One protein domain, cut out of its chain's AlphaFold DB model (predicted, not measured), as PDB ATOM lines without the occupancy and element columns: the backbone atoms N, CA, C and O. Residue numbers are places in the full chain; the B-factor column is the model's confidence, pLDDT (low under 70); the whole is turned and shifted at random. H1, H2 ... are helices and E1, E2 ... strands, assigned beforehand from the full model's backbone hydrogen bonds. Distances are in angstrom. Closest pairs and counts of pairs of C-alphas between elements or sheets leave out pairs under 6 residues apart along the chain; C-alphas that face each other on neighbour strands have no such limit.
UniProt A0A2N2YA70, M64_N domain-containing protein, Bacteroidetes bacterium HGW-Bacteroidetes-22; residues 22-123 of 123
ATOM      1  N   GLN A  22     -23.005   7.484  58.353       80.94
ATOM      2  CA  GLN A  22     -23.589   6.509  57.449       80.94
ATOM      3  C   GLN A  22     -24.897   5.997  58.045       80.94
ATOM      4  O   GLN A  22     -24.963   5.716  59.241       80.94
ATOM      5  N   ILE A  23     -25.915   5.842  57.202       88.38
ATOM      6  CA  ILE A  23     -27.197   5.272  57.617       88.38
ATOM      7  C   ILE A  23     -26.957   3.836  58.074       88.38
ATOM      8  O   ILE A  23     -26.398   3.020  57.332       88.38
ATOM      9  N   SER A  24     -27.346   3.547  59.313       91.56
ATOM     10  CA  SER A  24     -27.249   2.208  59.871       91.56
ATOM     11  C   SER A  24     -28.428   1.371  59.398       91.56
ATOM     12  O   SER A  24     -29.580   1.789  59.479       91.56
ATOM     13  N   PHE A  25     -28.135   0.166  58.919       91.75
ATOM     14  CA  PHE A  25     -29.152  -0.763  58.443       91.75
ATOM     15  C   PHE A  25     -30.170  -1.121  59.534       91.75
ATOM     16  O   PHE A  25     -31.370  -1.100  59.297       91.75
ATOM     17  N   SER A  26     -29.685  -1.395  60.747       93.44
ATOM     18  CA  SER A  26     -30.512  -1.834  61.877       93.44
ATOM     19  C   SER A  26     -31.512  -0.792  62.371       93.44
ATOM     20  O   SER A  26     -32.408  -1.141  63.131       93.44
ATOM     21  N   ASP A  27     -31.332   0.475  61.997       92.94
ATOM     22  CA  ASP A  27     -32.168   1.571  62.488       92.94
ATOM     23  C   ASP A  27     -33.476   1.675  61.690       92.94
ATOM     24  O   ASP A  27     -34.453   2.225  62.190       92.94
ATOM     25  N   TYR A  28     -33.493   1.138  60.462       92.62
ATOM     26  CA  TYR A  28     -34.597   1.304  59.512       92.62
ATOM     27  C   TYR A  28     -35.093   0.002  58.876       92.62
ATOM     28  O   TYR A  28     -36.136   0.038  58.234       92.62
ATOM     29  N   PHE A  29     -34.361  -1.113  58.999       91.94
ATOM     30  CA  PHE A  29     -34.644  -2.331  58.234       91.94
ATOM     31  C   PHE A  29     -34.594  -3.602  59.086       91.94
ATOM     32  O   PHE A  29     -33.730  -3.765  59.956       91.94
ATOM     33  N   GLU A  30     -35.474  -4.553  58.766       92.81
ATOM     34  CA  GLU A  30     -35.393  -5.931  59.245       92.81
ATOM     35  C   GLU A  30     -34.503  -6.799  58.334       92.81
ATOM     36  O   GLU A  30     -34.265  -6.504  57.164       92.81
ATOM     37  N   SER A  31     -34.052  -7.955  58.834       92.00
ATOM     38  CA  SER A  31     -33.321  -8.960  58.034       92.00
ATOM     39  C   SER A  31     -34.233  -9.763  57.084       92.00
ATOM     40  O   SER A  31     -34.065 -10.976  56.939       92.00
ATOM     41  N   LYS A  32     -35.203  -9.099  56.448       92.94
ATOM     42  CA  LYS A  32     -36.164  -9.642  55.474       92.94
ATOM     43  C   LYS A  32     -36.148  -8.792  54.201       92.94
ATOM     44  O   LYS A  32     -35.589  -7.701  54.185       92.94
ATOM     45  N   THR A  33     -36.779  -9.285  53.139       92.38
ATOM     46  CA  THR A  33     -36.840  -8.577  51.850       92.38
ATOM     47  C   THR A  33     -38.291  -8.328  51.447       92.38
ATOM     48  O   THR A  33     -39.091  -9.256  51.425       92.38
ATOM     49  N   LEU A  34     -38.634  -7.096  51.079       92.44
ATOM     50  CA  LEU A  34     -39.823  -6.751  50.301       92.44
ATOM     51  C   LEU A  34     -39.486  -6.829  48.811       92.44
ATOM     52  O   LEU A  34     -38.989  -5.884  48.208       92.44
ATOM     53  N   ARG A  35     -39.787  -7.942  48.166       93.00
ATOM     54  CA  ARG A  35     -39.710  -8.033  46.713       93.00
ATOM     55  C   ARG A  35     -40.877  -7.281  46.074       93.00
ATOM     56  O   ARG A  35     -42.030  -7.565  46.375       93.00
ATOM     57  N   ILE A  36     -40.568  -6.365  45.168       91.62
ATOM     58  CA  ILE A  36     -41.510  -5.653  44.310       91.62
ATOM     59  C   ILE A  36     -41.318  -6.123  42.873       91.62
ATOM     60  O   ILE A  36     -40.305  -5.840  42.235       91.62
ATOM     61  N   ASP A  37     -42.320  -6.810  42.347       91.62
ATOM     62  CA  ASP A  37     -42.386  -7.168  40.939       91.62
ATOM     63  C   ASP A  37     -43.113  -6.047  40.183       91.62
ATOM     64  O   ASP A  37     -44.191  -5.601  40.589       91.62
ATOM     65  N   PHE A  38     -42.532  -5.584  39.079       89.69
ATOM     66  CA  PHE A  38     -43.124  -4.577  38.200       89.69
ATOM     67  C   PHE A  38     -42.800  -4.886  36.740       89.69
ATOM     68  O   PHE A  38     -41.938  -5.702  36.403       89.69
ATOM     69  N   GLU A  39     -43.520  -4.225  35.853       89.69
ATOM     70  CA  GLU A  39     -43.315  -4.319  34.418       89.69
ATOM     71  C   GLU A  39     -42.918  -2.948  33.887       89.69
ATOM     72  O   GLU A  39     -43.510  -1.928  34.244       89.69
ATOM     73  N   LEU A  40     -41.882  -2.933  33.055       88.44
ATOM     74  CA  LEU A  40     -41.527  -1.780  32.243       88.44
ATOM     75  C   LEU A  40     -42.246  -1.911  30.910       88.44
ATOM     76  O   LEU A  40     -42.217  -2.986  30.313       88.44
ATOM     77  N   GLY A  41     -42.896  -0.835  30.481       85.25
ATOM     78  CA  GLY A  41     -43.627  -0.746  29.223       85.25
ATOM     79  C   GLY A  41     -43.369   0.580  28.526       85.25
ATOM     80  O   GLY A  41     -43.000   1.557  29.171       85.25
ATOM     81  N   GLY A  42     -43.599   0.643  27.218       85.12
ATOM     82  CA  GLY A  42     -43.495   1.885  26.455       85.12
ATOM     83  C   GLY A  42     -42.844   1.701  25.091       85.12
ATOM     84  O   GLY A  42     -42.972   0.634  24.486       85.12
ATOM     85  N   ASN A  43     -42.182   2.755  24.623       81.06
ATOM     86  CA  ASN A  43     -41.500   2.849  23.331       81.06
ATOM     87  C   ASN A  43     -40.147   3.581  23.493       81.06
ATOM     88  O   ASN A  43     -39.648   3.756  24.606       81.06
ATOM     89  N   ASP A  44     -39.548   3.995  22.382       81.06
ATOM     90  CA  ASP A  44     -38.302   4.764  22.311       81.06
ATOM     91  C   ASP A  44     -38.316   6.071  23.142       81.06
ATOM     92  O   ASP A  44     -37.310   6.428  23.758       81.06
ATOM     93  N   THR A  45     -39.465   6.747  23.234       84.44
ATOM     94  CA  THR A  45     -39.630   8.072  23.870       84.44
ATOM     95  C   THR A  45     -40.343   8.054  25.225       84.44
ATOM     96  O   THR A  45     -40.204   8.998  26.007       84.44
ATOM     97  N   LEU A  46     -41.091   6.996  25.532       85.62
ATOM     98  CA  LEU A  46     -41.918   6.859  26.727       85.62
ATOM     99  C   LEU A  46     -41.537   5.595  27.494       85.62
ATOM    100  O   LEU A  46     -41.563   4.496  26.947       85.62
ATOM    101  N   THR A  47     -41.297   5.747  28.794       87.88
ATOM    102  CA  THR A  47     -41.151   4.632  29.732       87.88
ATOM    103  C   THR A  47     -42.255   4.705  30.784       87.88
ATOM    104  O   THR A  47     -42.437   5.729  31.439       87.88
ATOM    105  N   MET A  48     -42.969   3.604  30.969       88.69
ATOM    106  CA  MET A  48     -44.007   3.399  31.974       88.69
ATOM    107  C   MET A  48     -43.602   2.259  32.907       88.69
ATOM    108  O   MET A  48     -42.961   1.297  32.488       88.69
ATOM    109  N   VAL A  49     -44.000   2.372  34.172       89.44
ATOM    110  CA  VAL A  49     -43.747   1.379  35.220       89.44
ATOM    111  C   VAL A  49     -45.093   0.923  35.768       89.44
ATOM    112  O   VAL A  49     -45.884   1.751  36.222       89.44
ATOM    113  N   PHE A  50     -45.346  -0.382  35.759       88.44
ATOM    114  CA  PHE A  50     -46.583  -0.977  36.258       88.44
ATOM    115  C   PHE A  50     -46.278  -1.894  37.436       88.44
ATOM    116  O   PHE A  50     -45.584  -2.896  37.277       88.44
ATOM    117  N   LEU A  51     -46.788  -1.564  38.624       90.75
ATOM    118  CA  LEU A  51     -46.663  -2.430  39.796       90.75
ATOM    119  C   LEU A  51     -47.450  -3.726  39.561       90.75
ATOM    120  O   LEU A  51     -48.638  -3.674  39.247       90.75
ATOM    121  N   LYS A  52     -46.797  -4.874  39.742       91.19
ATOM    122  CA  LYS A  52     -47.403  -6.193  39.553       91.19
ATOM    123  C   LYS A  52     -47.725  -6.852  40.883       91.19
ATOM    124  O   LYS A  52     -48.860  -7.255  41.112       91.19
ATOM    125  N   GLU A  53     -46.730  -6.966  41.757       92.75
ATOM    126  CA  GLU A  53     -46.882  -7.679  43.021       92.75
ATOM    127  C   GLU A  53     -45.867  -7.204  44.063       92.75
ATOM    128  O   GLU A  53     -44.797  -6.698  43.730       92.75
ATOM    129  N   MET A  54     -46.203  -7.401  45.336       93.94
ATOM    130  CA  MET A  54     -45.300  -7.218  46.464       93.94
ATOM    131  C   MET A  54     -45.279  -8.491  47.312       93.94
ATOM    132  O   MET A  54     -46.333  -9.025  47.655       93.94
ATOM    133  N   LYS A  55     -44.086  -8.972  47.663       93.25
ATOM    134  CA  LYS A  55     -43.879 -10.189  48.456       93.25
ATOM    135  C   LYS A  55     -42.868  -9.948  49.561       93.25
ATOM    136  O   LYS A  55     -41.844  -9.319  49.332       93.25
ATOM    137  N   GLN A  56     -43.119 -10.515  50.734       94.00
ATOM    138  CA  GLN A  56     -42.114 -10.590  51.788       94.00
ATOM    139  C   GLN A  56     -41.354 -11.916  51.679       94.00
ATOM    140  O   GLN A  56     -41.952 -12.988  51.769       94.00
ATOM    141  N   GLU A  57     -40.039 -11.845  51.531       92.75
ATOM    142  CA  GLU A  57     -39.132 -12.987  51.568       92.75
ATOM    143  C   GLU A  57     -38.405 -13.033  52.929       92.75
ATOM    144  O   GLU A  57     -38.129 -11.988  53.532       92.75
ATOM    145  N   PRO A  58     -38.108 -14.234  53.456       93.56
ATOM    146  CA  PRO A  58     -37.681 -14.414  54.846       93.56
ATOM    147  C   PRO A  58     -36.258 -13.933  55.154       93.56
ATOM    148  O   PRO A  58     -35.915 -13.829  56.329       93.56
ATOM    149  N   TYR A  59     -35.435 -13.666  54.138       92.38
ATOM    150  CA  TYR A  59     -34.025 -13.329  54.310       92.38
ATOM    151  C   TYR A  59     -33.631 -12.132  53.453       92.38
ATOM    152  O   TYR A  59     -34.092 -11.999  52.319       92.38
ATOM    153  N   TRP A  60     -32.734 -11.304  53.988       91.62
ATOM    154  CA  TRP A  60     -32.066 -10.232  53.256       91.62
ATOM    155  C   TRP A  60     -30.775 -10.730  52.592       91.62
ATOM    156  O   TRP A  60     -29.873 -11.221  53.270       91.62
ATOM    157  N   GLY A  61     -30.687 -10.596  51.267       87.62
ATOM    158  CA  GLY A  61     -29.533 -11.043  50.471       87.62
ATOM    159  C   GLY A  61     -28.593  -9.929  50.003       87.62
ATOM    160  O   GLY A  61     -27.595 -10.211  49.344       87.62
ATOM    161  N   GLY A  62     -28.913  -8.667  50.281       88.00
ATOM    162  CA  GLY A  62     -28.151  -7.536  49.767       88.00
ATOM    163  C   GLY A  62     -27.228  -6.864  50.795       88.00
ATOM    164  O   GLY A  62     -26.920  -7.401  51.860       88.00
ATOM    165  N   PRO A  63     -26.729  -5.664  50.475       89.56
ATOM    166  CA  PRO A  63     -25.772  -4.942  51.311       89.56
ATOM    167  C   PRO A  63     -26.398  -4.347  52.582       89.56
ATOM    168  O   PRO A  63     -27.466  -3.748  52.531       89.56
ATOM    169  N   VAL A  64     -25.671  -4.430  53.699       91.81
ATOM    170  CA  VAL A  64     -26.000  -3.779  54.992       91.81
ATOM    171  C   VAL A  64     -25.140  -2.538  55.282       91.81
ATOM    172  O   VAL A  64     -25.237  -1.920  56.337       91.81
ATOM    173  N   LYS A  65     -24.252  -2.177  54.350       90.50
ATOM    174  CA  LYS A  65     -23.401  -0.978  54.378       90.50
ATOM    175  C   LYS A  65     -23.530  -0.257  53.043       90.50
ATOM    176  O   LYS A  65     -23.880  -0.888  52.046       90.50
ATOM    177  N   ASN A  66     -23.203   1.036  53.008       89.56
ATOM    178  CA  ASN A  66     -23.300   1.854  51.791       89.56
ATOM    179  C   ASN A  66     -24.706   1.789  51.197       89.56
ATOM    180  O   ASN A  66     -24.884   1.453  50.031       89.56
ATOM    181  N   LEU A  67     -25.719   2.013  52.039       91.62
ATOM    182  CA  LEU A  67     -27.135   1.840  51.694       91.62
ATOM    183  C   LEU A  67     -27.598   2.790  50.587       91.62
ATOM    184  O   LEU A  67     -28.539   2.475  49.872       91.62
ATOM    185  N   THR A  68     -26.884   3.892  50.379       90.94
ATOM    186  CA  THR A  68     -27.075   4.817  49.264       90.94
ATOM    187  C   THR A  68     -25.940   4.692  48.247       90.94
ATOM    188  O   THR A  68     -24.820   4.307  48.596       90.94
ATOM    189  N   ASP A  69     -26.235   4.973  46.977       84.56
ATOM    190  CA  ASP A  69     -25.249   4.967  45.892       84.56
ATOM    191  C   ASP A  69     -24.764   6.403  45.613       84.56
ATOM    192  O   ASP A  69     -25.520   7.197  45.051       84.56
ATOM    193  N   PRO A  70     -23.515   6.761  45.969       82.06
ATOM    194  CA  PRO A  70     -22.998   8.107  45.743       82.06
ATOM    195  C   PRO A  70     -22.647   8.384  44.275       82.06
ATOM    196  O   PRO A  70     -22.440   9.540  43.909       82.06
ATOM    197  N   PHE A  71     -22.548   7.349  43.437       85.94
ATOM    198  CA  PHE A  71     -22.124   7.470  42.042       85.94
ATOM    199  C   PHE A  71     -23.307   7.494  41.073       85.94
ATOM    200  O   PHE A  71     -23.177   7.990  39.955       85.94
ATOM    201  N   GLY A  72     -24.468   7.000  41.510       84.31
ATOM    202  CA  GLY A  72     -25.713   7.046  40.755       84.31
ATOM    203  C   GLY A  72     -25.678   6.196  39.489       84.31
ATOM    204  O   GLY A  72     -26.144   6.665  38.449       84.31
ATOM    205  N   TYR A  73     -25.130   4.984  39.581       86.44
ATOM    206  CA  TYR A  73     -25.025   4.050  38.462       86.44
ATOM    207  C   TYR A  73     -26.400   3.572  37.969       86.44
ATOM    208  O   TYR A  73     -27.389   3.635  38.692       86.44
ATOM    209  N   GLY A  74     -26.453   3.045  36.742       87.06
ATOM    210  CA  GLY A  74     -27.662   2.463  36.150       87.06
ATOM    211  C   GLY A  74     -28.604   3.473  35.483       87.06
ATOM    212  O   GLY A  74     -28.623   4.660  35.810       87.06
ATOM    213  N   ASN A  75     -29.400   2.974  34.535       87.31
ATOM    214  CA  ASN A  75     -30.379   3.774  33.786       87.31
ATOM    215  C   ASN A  75     -31.648   4.017  34.615       87.31
ATOM    216  O   ASN A  75     -32.286   5.062  34.507       87.31
ATOM    217  N   PHE A  76     -31.981   3.064  35.488       89.44
ATOM    218  CA  PHE A  76     -33.041   3.190  36.476       89.44
ATOM    219  C   PHE A  76     -32.474   3.117  37.881       89.44
ATOM    220  O   PHE A  76     -31.390   2.584  38.118       89.44
ATOM    221  N   ARG A  77     -33.246   3.631  38.832       90.75
ATOM    222  CA  ARG A  77     -32.944   3.532  40.254       90.75
ATOM    223  C   ARG A  77     -34.218   3.431  41.058       90.75
ATOM    224  O   ARG A  77     -35.252   3.968  40.665       90.75
ATOM    225  N   TYR A  78     -34.101   2.810  42.214       90.25
ATOM    226  CA  TYR A  78     -35.120   2.868  43.244       90.25
ATOM    227  C   TYR A  78     -34.537   3.512  44.492       90.25
ATOM    228  O   TYR A  78     -33.351   3.366  44.801       90.25
ATOM    229  N   ARG A  79     -35.389   4.263  45.183       92.62
ATOM    230  CA  ARG A  79     -35.053   5.005  46.392       92.62
ATOM    231  C   ARG A  79     -36.113   4.742  47.439       92.62
ATOM    232  O   ARG A  79     -37.303   4.816  47.139       92.62
ATOM    233  N   VAL A  80     -35.663   4.443  48.646       93.44
ATOM    234  CA  VAL A  80     -36.517   4.242  49.811       93.44
ATOM    235  C   VAL A  80     -36.289   5.414  50.745       93.44
ATOM    236  O   VAL A  80     -35.148   5.723  51.096       93.44
ATOM    237  N   TYR A  81     -37.380   6.066  51.115       94.38
ATOM    238  CA  TYR A  81     -37.379   7.199  52.022       94.38
ATOM    239  C   TYR A  81     -38.088   6.806  53.309       94.38
ATOM    240  O   TYR A  81     -39.119   6.134  53.259       94.38
ATOM    241  N   ASP A  82     -37.559   7.252  54.444       94.56
ATOM    242  CA  ASP A  82     -38.315   7.219  55.686       94.56
ATOM    243  C   ASP A  82     -39.548   8.122  55.542       94.56
ATOM    244  O   ASP A  82     -39.439   9.298  55.186       94.56
ATOM    245  N   ALA A  83     -40.729   7.567  55.808       93.44
ATOM    246  CA  ALA A  83     -41.994   8.254  55.575       93.44
ATOM    247  C   ALA A  83     -42.213   9.439  56.529       93.44
ATOM    248  O   ALA A  83     -42.946  10.367  56.187       93.44
ATOM    249  N   VAL A  84     -41.595   9.415  57.717       95.19
ATOM    250  CA  VAL A  84     -41.770  10.455  58.741       95.19
ATOM    251  C   VAL A  84     -40.833  11.634  58.496       95.19
ATOM    252  O   VAL A  84     -41.264  12.786  58.516       95.19
ATOM    253  N   THR A  85     -39.548  11.363  58.273       95.25
ATOM    254  CA  THR A  85     -38.509  12.397  58.146       95.25
ATOM    255  C   THR A  85     -38.220  12.798  56.701       95.25
ATOM    256  O   THR A  85     -37.624  13.849  56.471       95.25
ATOM    257  N   GLY A  86     -38.607  11.976  55.721       94.69
ATOM    258  CA  GLY A  86     -38.231  12.154  54.318       94.69
ATOM    259  C   GLY A  86     -36.756  11.846  54.034       94.69
ATOM    260  O   GLY A  86     -36.257  12.182  52.959       94.69
ATOM    261  N   LEU A  87     -36.037  11.231  54.980       93.56
ATOM    262  CA  LEU A  87     -34.634  10.865  54.813       93.56
ATOM    263  C   LEU A  87     -34.493   9.733  53.785       93.56
ATOM    264  O   LEU A  87     -35.179   8.719  53.878       93.56
ATOM    265  N   LEU A  88     -33.578   9.875  52.823       93.12
ATOM    266  CA  LEU A  88     -33.211   8.789  51.911       93.12
ATOM    267  C   LEU A  88     -32.444   7.716  52.688       93.12
ATOM    268  O   LEU A  88     -31.306   7.963  53.069       93.12
ATOM    269  N   ILE A  89     -33.037   6.540  52.878       93.81
ATOM    270  CA  ILE A  89     -32.481   5.451  53.700       93.81
ATOM    271  C   ILE A  89     -31.911   4.291  52.879       93.81
ATOM    272  O   ILE A  89     -31.084   3.531  53.382       93.81
ATOM    273  N   PHE A  90     -32.288   4.174  51.601       92.75
ATOM    274  CA  PHE A  90     -31.714   3.196  50.677       92.75
ATOM    275  C   PHE A  90     -31.815   3.664  49.219       92.75
ATOM    276  O   PHE A  90     -32.840   4.209  48.810       92.75
ATOM    277  N   GLU A  91     -30.785   3.423  48.409       92.31
ATOM    278  CA  GLU A  91     -30.783   3.681  46.963       92.31
ATOM    279  C   GLU A  91     -29.953   2.633  46.225       92.31
ATOM    280  O   GLU A  91     -28.818   2.345  46.611       92.31
ATOM    281  N   ARG A  92     -30.476   2.118  45.108       90.38
ATOM    282  CA  ARG A  92     -29.688   1.331  44.150       90.38
ATOM    283  C   ARG A  92     -30.104   1.619  42.721       90.38
ATOM    284  O   ARG A  92     -31.289   1.749  42.409       90.38
ATOM    285  N   GLY A  93     -29.096   1.657  41.865       91.00
ATOM    286  CA  GLY A  93     -29.241   1.681  40.424       91.00
ATOM    287  C   GLY A  93     -29.310   0.291  39.803       91.00
ATOM    288  O   GLY A  93     -28.766  -0.669  40.350       91.00
ATOM    289  N   PHE A  94     -29.951   0.189  38.645       88.50
ATOM    290  CA  PHE A  94     -29.962  -1.016  37.823       88.50
ATOM    291  C   PHE A  94     -30.064  -0.678  36.329       88.50
ATOM    292  O   PHE A  94     -30.507   0.404  35.932       88.50
ATOM    293  N   GLY A  95     -29.621  -1.617  35.496       86.94
ATOM    294  CA  GLY A  95     -29.925  -1.650  34.065       86.94
ATOM    295  C   GLY A  95     -31.057  -2.640  33.803       86.94
ATOM    296  O   GLY A  95     -31.244  -3.582  34.574       86.94
ATOM    297  N   SER A  96     -31.819  -2.435  32.733       84.88
ATOM    298  CA  SER A  96     -32.864  -3.368  32.320       84.88
ATOM    299  C   SER A  96     -32.761  -3.671  30.832       84.88
ATOM    300  O   SER A  96     -32.379  -2.813  30.036       84.88
ATOM    301  N   LEU A  97     -33.179  -4.883  30.459       84.31
ATOM    302  CA  LEU A  97     -33.285  -5.296  29.057       84.31
ATOM    303  C   LEU A  97     -34.248  -4.404  28.261       84.31
ATOM    304  O   LEU A  97     -34.117  -4.291  27.050       84.31
ATOM    305  N   PHE A  98     -35.191  -3.739  28.932       84.12
ATOM    306  CA  PHE A  98     -36.090  -2.780  28.297       84.12
ATOM    307  C   PHE A  98     -35.334  -1.586  27.692       84.12
ATOM    308  O   PHE A  98     -35.631  -1.183  26.572       84.12
ATOM    309  N   GLU A  99     -34.327  -1.047  28.385       83.50
ATOM    310  CA  GLU A  99     -33.524   0.062  27.845       83.50
ATOM    311  C   GLU A  99     -32.581  -0.400  26.729       83.50
ATOM    312  O   GLU A  99     -32.336   0.347  25.787       83.50
ATOM    313  N   GLU A 100     -32.114  -1.650  26.774       85.38
ATOM    314  CA  GLU A 100     -31.390  -2.245  25.644       85.38
ATOM    315  C   GLU A 100     -32.310  -2.421  24.423       85.38
ATOM    316  O   GLU A 100     -31.921  -2.089  23.302       85.38
ATOM    317  N   TRP A 101     -33.553  -2.873  24.631       84.25
ATOM    318  CA  TRP A 101     -34.551  -3.033  23.570       84.25
ATOM    319  C   TRP A 101     -34.957  -1.699  22.934       84.25
ATOM    320  O   TRP A 101     -35.094  -1.630  21.712       84.25
ATOM    321  N   LYS A 102     -35.087  -0.622  23.719       81.56
ATOM    322  CA  LYS A 102     -35.400   0.717  23.191       81.56
ATOM    323  C   LYS A 102     -34.386   1.210  22.161       81.56
ATOM    324  O   LYS A 102     -34.774   1.924  21.244       81.56
ATOM    325  N   ALA A 103     -33.124   0.799  22.277       82.88
ATOM    326  CA  ALA A 103     -32.074   1.146  21.321       82.88
ATOM    327  C   ALA A 103     -32.139   0.344  20.003       82.88
ATOM    328  O   ALA A 103     -31.319   0.565  19.110       82.88
ATOM    329  N   THR A 104     -33.077  -0.600  19.865       81.06
ATOM    330  CA  THR A 104     -33.256  -1.383  18.635       81.06
ATOM    331  C   THR A 104     -34.202  -0.681  17.652       81.06
ATOM    332  O   THR A 104     -35.145  -0.033  18.091       81.06
ATOM    333  N   PRO A 105     -34.046  -0.859  16.324       75.81
ATOM    334  CA  PRO A 105     -34.949  -0.258  15.329       75.81
ATOM    335  C   PRO A 105     -36.419  -0.712  15.411       75.81
ATOM    336  O   PRO A 105     -37.268  -0.197  14.684       75.81
ATOM    337  N   ASP A 106     -36.713  -1.730  16.221       68.12
ATOM    338  CA  ASP A 106     -38.045  -2.322  16.365       68.12
ATOM    339  C   ASP A 106     -38.914  -1.582  17.404       68.12
ATOM    340  O   ASP A 106     -40.145  -1.698  17.391       68.12
ATOM    341  N   SER A 107     -38.289  -0.777  18.272       60.47
ATOM    342  CA  SER A 107     -38.971   0.011  19.307       60.47
ATOM    343  C   SER A 107     -39.832   1.140  18.722       60.47
ATOM    344  O   SER A 107     -40.923   1.400  19.230       60.47
ATOM    345  N   ASP A 108     -39.416   1.723  17.592       61.06
ATOM    346  CA  ASP A 108     -40.151   2.772  16.863       61.06
ATOM    347  C   ASP A 108     -41.453   2.260  16.224       61.06
ATOM    348  O   ASP A 108     -42.376   3.025  15.937       61.06
ATOM    349  N   ARG A 109     -41.529   0.951  15.951       56.94
ATOM    350  CA  ARG A 109     -42.614   0.338  15.165       56.94
ATOM    351  C   ARG A 109     -43.675  -0.323  16.038       56.94
ATOM    352  O   ARG A 109     -44.764  -0.623  15.544       56.94
ATOM    353  N   THR A 110     -43.376  -0.532  17.318       57.59
ATOM    354  CA  THR A 110     -44.169  -1.389  18.201       57.59
ATOM    355  C   THR A 110     -44.322  -0.746  19.578       57.59
ATOM    356  O   THR A 110     -43.368  -0.620  20.333       57.59
ATOM    357  N   HIS A 111     -45.549  -0.372  19.954       56.84
ATOM    358  CA  HIS A 111     -45.840   0.341  21.209       56.84
ATOM    359  C   HIS A 111     -45.869  -0.540  22.480       56.84
ATOM    360  O   HIS A 111     -46.488  -0.164  23.476       56.84
ATOM    361  N   HIS A 112     -45.236  -1.720  22.473       57.72
ATOM    362  CA  HIS A 112     -45.393  -2.713  23.544       57.72
ATOM    363  C   HIS A 112     -44.098  -3.467  23.884       57.72
ATOM    364  O   HIS A 112     -44.003  -4.675  23.674       57.72
ATOM    365  N   GLY A 113     -43.112  -2.789  24.472       57.34
ATOM    366  CA  GLY A 113     -42.000  -3.470  25.143       57.34
ATOM    367  C   GLY A 113     -42.347  -3.810  26.592       57.34
ATOM    368  O   GLY A 113     -41.969  -3.053  27.469       57.34
ATOM    369  N   LEU A 114     -43.078  -4.899  26.870       58.66
ATOM    370  CA  LEU A 114     -43.353  -5.335  28.251       58.66
ATOM    371  C   LEU A 114     -42.221  -6.236  28.757       58.66
ATOM    372  O   LEU A 114     -42.163  -7.419  28.428       58.66
ATOM    373  N   THR A 115     -41.316  -5.682  29.563       59.47
ATOM    374  CA  THR A 115     -40.280  -6.464  30.256       59.47
ATOM    375  C   THR A 115     -40.610  -6.535  31.740       59.47
ATOM    376  O   THR A 115     -40.680  -5.509  32.417       59.47
ATOM    377  N   SER A 116     -40.781  -7.746  32.271       57.78
ATOM    378  CA  SER A 116     -40.897  -7.946  33.716       57.78
ATOM    379  C   SER A 116     -39.532  -7.771  34.375       57.78
ATOM    380  O   SER A 116     -38.547  -8.383  33.966       57.78
ATOM    381  N   SER A 117     -39.468  -6.933  35.403       60.28
ATOM    382  CA  SER A 117     -38.295  -6.771  36.255       60.28
ATOM    383  C   SER A 117     -38.725  -6.913  37.712       60.28
ATOM    384  O   SER A 117     -39.767  -6.412  38.125       60.28
ATOM    385  N   SER A 118     -37.930  -7.627  38.498       57.28
ATOM    386  CA  SER A 118     -38.144  -7.769  39.937       57.28
ATOM    387  C   SER A 118     -37.120  -6.914  40.662       57.28
ATOM    388  O   SER A 118     -35.920  -7.034  40.415       57.28
ATOM    389  N   LEU A 119     -37.590  -6.057  41.559       59.78
ATOM    390  CA  LEU A 119     -36.762  -5.286  42.470       59.78
ATOM    391  C   LEU A 119     -36.925  -5.836  43.884       59.78
ATOM    392  O   LEU A 119     -37.997  -6.276  44.278       59.78
ATOM    393  N   MET A 120     -35.850  -5.822  44.660       58.62
ATOM    394  CA  MET A 120     -35.857  -6.233  46.061       58.62
ATOM    395  C   MET A 120     -35.664  -4.981  46.919       58.62
ATOM    396  O   MET A 120     -34.593  -4.381  46.912       58.62
ATOM    397  N   LEU A 121     -36.736  -4.564  47.586       60.38
ATOM    398  CA  LEU A 121     -36.804  -3.509  48.600       60.38
ATOM    399  C   LEU A 121     -36.967  -4.141  49.993       60.38
ATOM    400  O   LEU A 121     -36.808  -5.348  50.144       60.38
ATOM    401  N   PHE A 122     -37.271  -3.351  51.019       56.16
ATOM    402  CA  PHE A 122     -37.304  -3.793  52.418       56.16
ATOM    403  C   PHE A 122     -38.560  -3.359  53.166       56.16
ATOM    404  O   PHE A 122     -39.284  -2.482  52.692       56.16
ATOM    405  N   PHE A 123     -38.718  -3.935  54.362       46.66
ATOM    406  CA  PHE A 123     -39.445  -3.375  55.500       46.66
ATOM    407  C   PHE A 123     -38.519  -3.306  56.717       46.66
ATOM    408  O   PHE A 123     -37.591  -4.150  56.798       46.66
TER     409      PHE A 123
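What this domain is: This is residues 22 to 123 of the 123 residues of the protein "M64_N domain-containing protein" of Bacteroidetes bacterium HGW-Bacteroidetes-22 (UniProt A0A2N2YA70). A long, strongly twisted ribbon of three antiparallel strands, E2, E1 and E5, has a second, smaller hairpin of two strands, E3 and E4, set beside its E5 side with few contacts between them. The short helix H1 packs at the end of the ribbon where E1 ends and E5 begins, and residues 103 to 114 loop out beyond it at one end of the long axis. The printed part has 102 residues with one named helix and five named strands, in the order E1, E2, E3, E4, H1, E5; the larger sheet runs E2, E1, E5. The class is mostly strand, though under half of the residues, 47, are in named elements. The whole is elongated, spanning 48 by 28 by 25 A, and only just loose, close to compact, with a radius of gyration of the C-alphas of 15.7 A.

How they stand to each other: In the larger sheet, E1, residues 33 to 42, is the inner strand between the edge strands E2, residues 47 to 57, and E5, residues 115 to 121. E1 and E2 form a hairpin, antiparallel at 161 degrees, with N 35 and O 55 within hydrogen-bond range at 2.7 A. E2 bends by 54 degrees at residue 52. E1 and E5 are antiparallel at 152 degrees, with N 36 and O 119 at 2.7 A. H1, residues 97 to 102, is on this sheet at a height of 9.0 A, over E1 and along it at 18 degrees on the local plane; the closest C-alphas of H1 and E5 are those of Phe 98 and Thr 115, 5.9 A apart. In H1 every O i to N i+4 pair is within hydrogen-bond range. E3, residues 76 to 81, and E4, residues 88 to 94, form the other hairpin, antiparallel at 166 degrees, with N 80 and O 90 at 2.8 A. The closest C-alphas of E3 and E5 are those of Val 80 and Leu 121, 7.9 A apart. E4 and E5 are near each other, with 6 pairs of C-alphas within 10 A. E1 is apart from both E3 and E4.

Where its parts are: E1 begins at C-alpha 33, (-36.840, -8.577, 51.850), and is 28.3 A long; E2 is 28.1 A. E3 measures 16.6 A and E4 17.5 A. H1 is 8.7 A long, with C-alpha 97 at (-33.285, -5.296, 29.057). E5, 18.9 A long, ends at C-alpha 121, (-36.804, -3.509, 48.600).

The domain as a whole: The C-alphas of Asp 27 and Arg 109 are the two farthest apart, at 48.5 A. The printed part has no cut. The links from E2 to E3, 18 residues, and from H1 to E5, 12 residues, are long. The mean pLDDT of the printed part is 83.9; residues 106 to 123 are under 70, and the mean of E5 is 59.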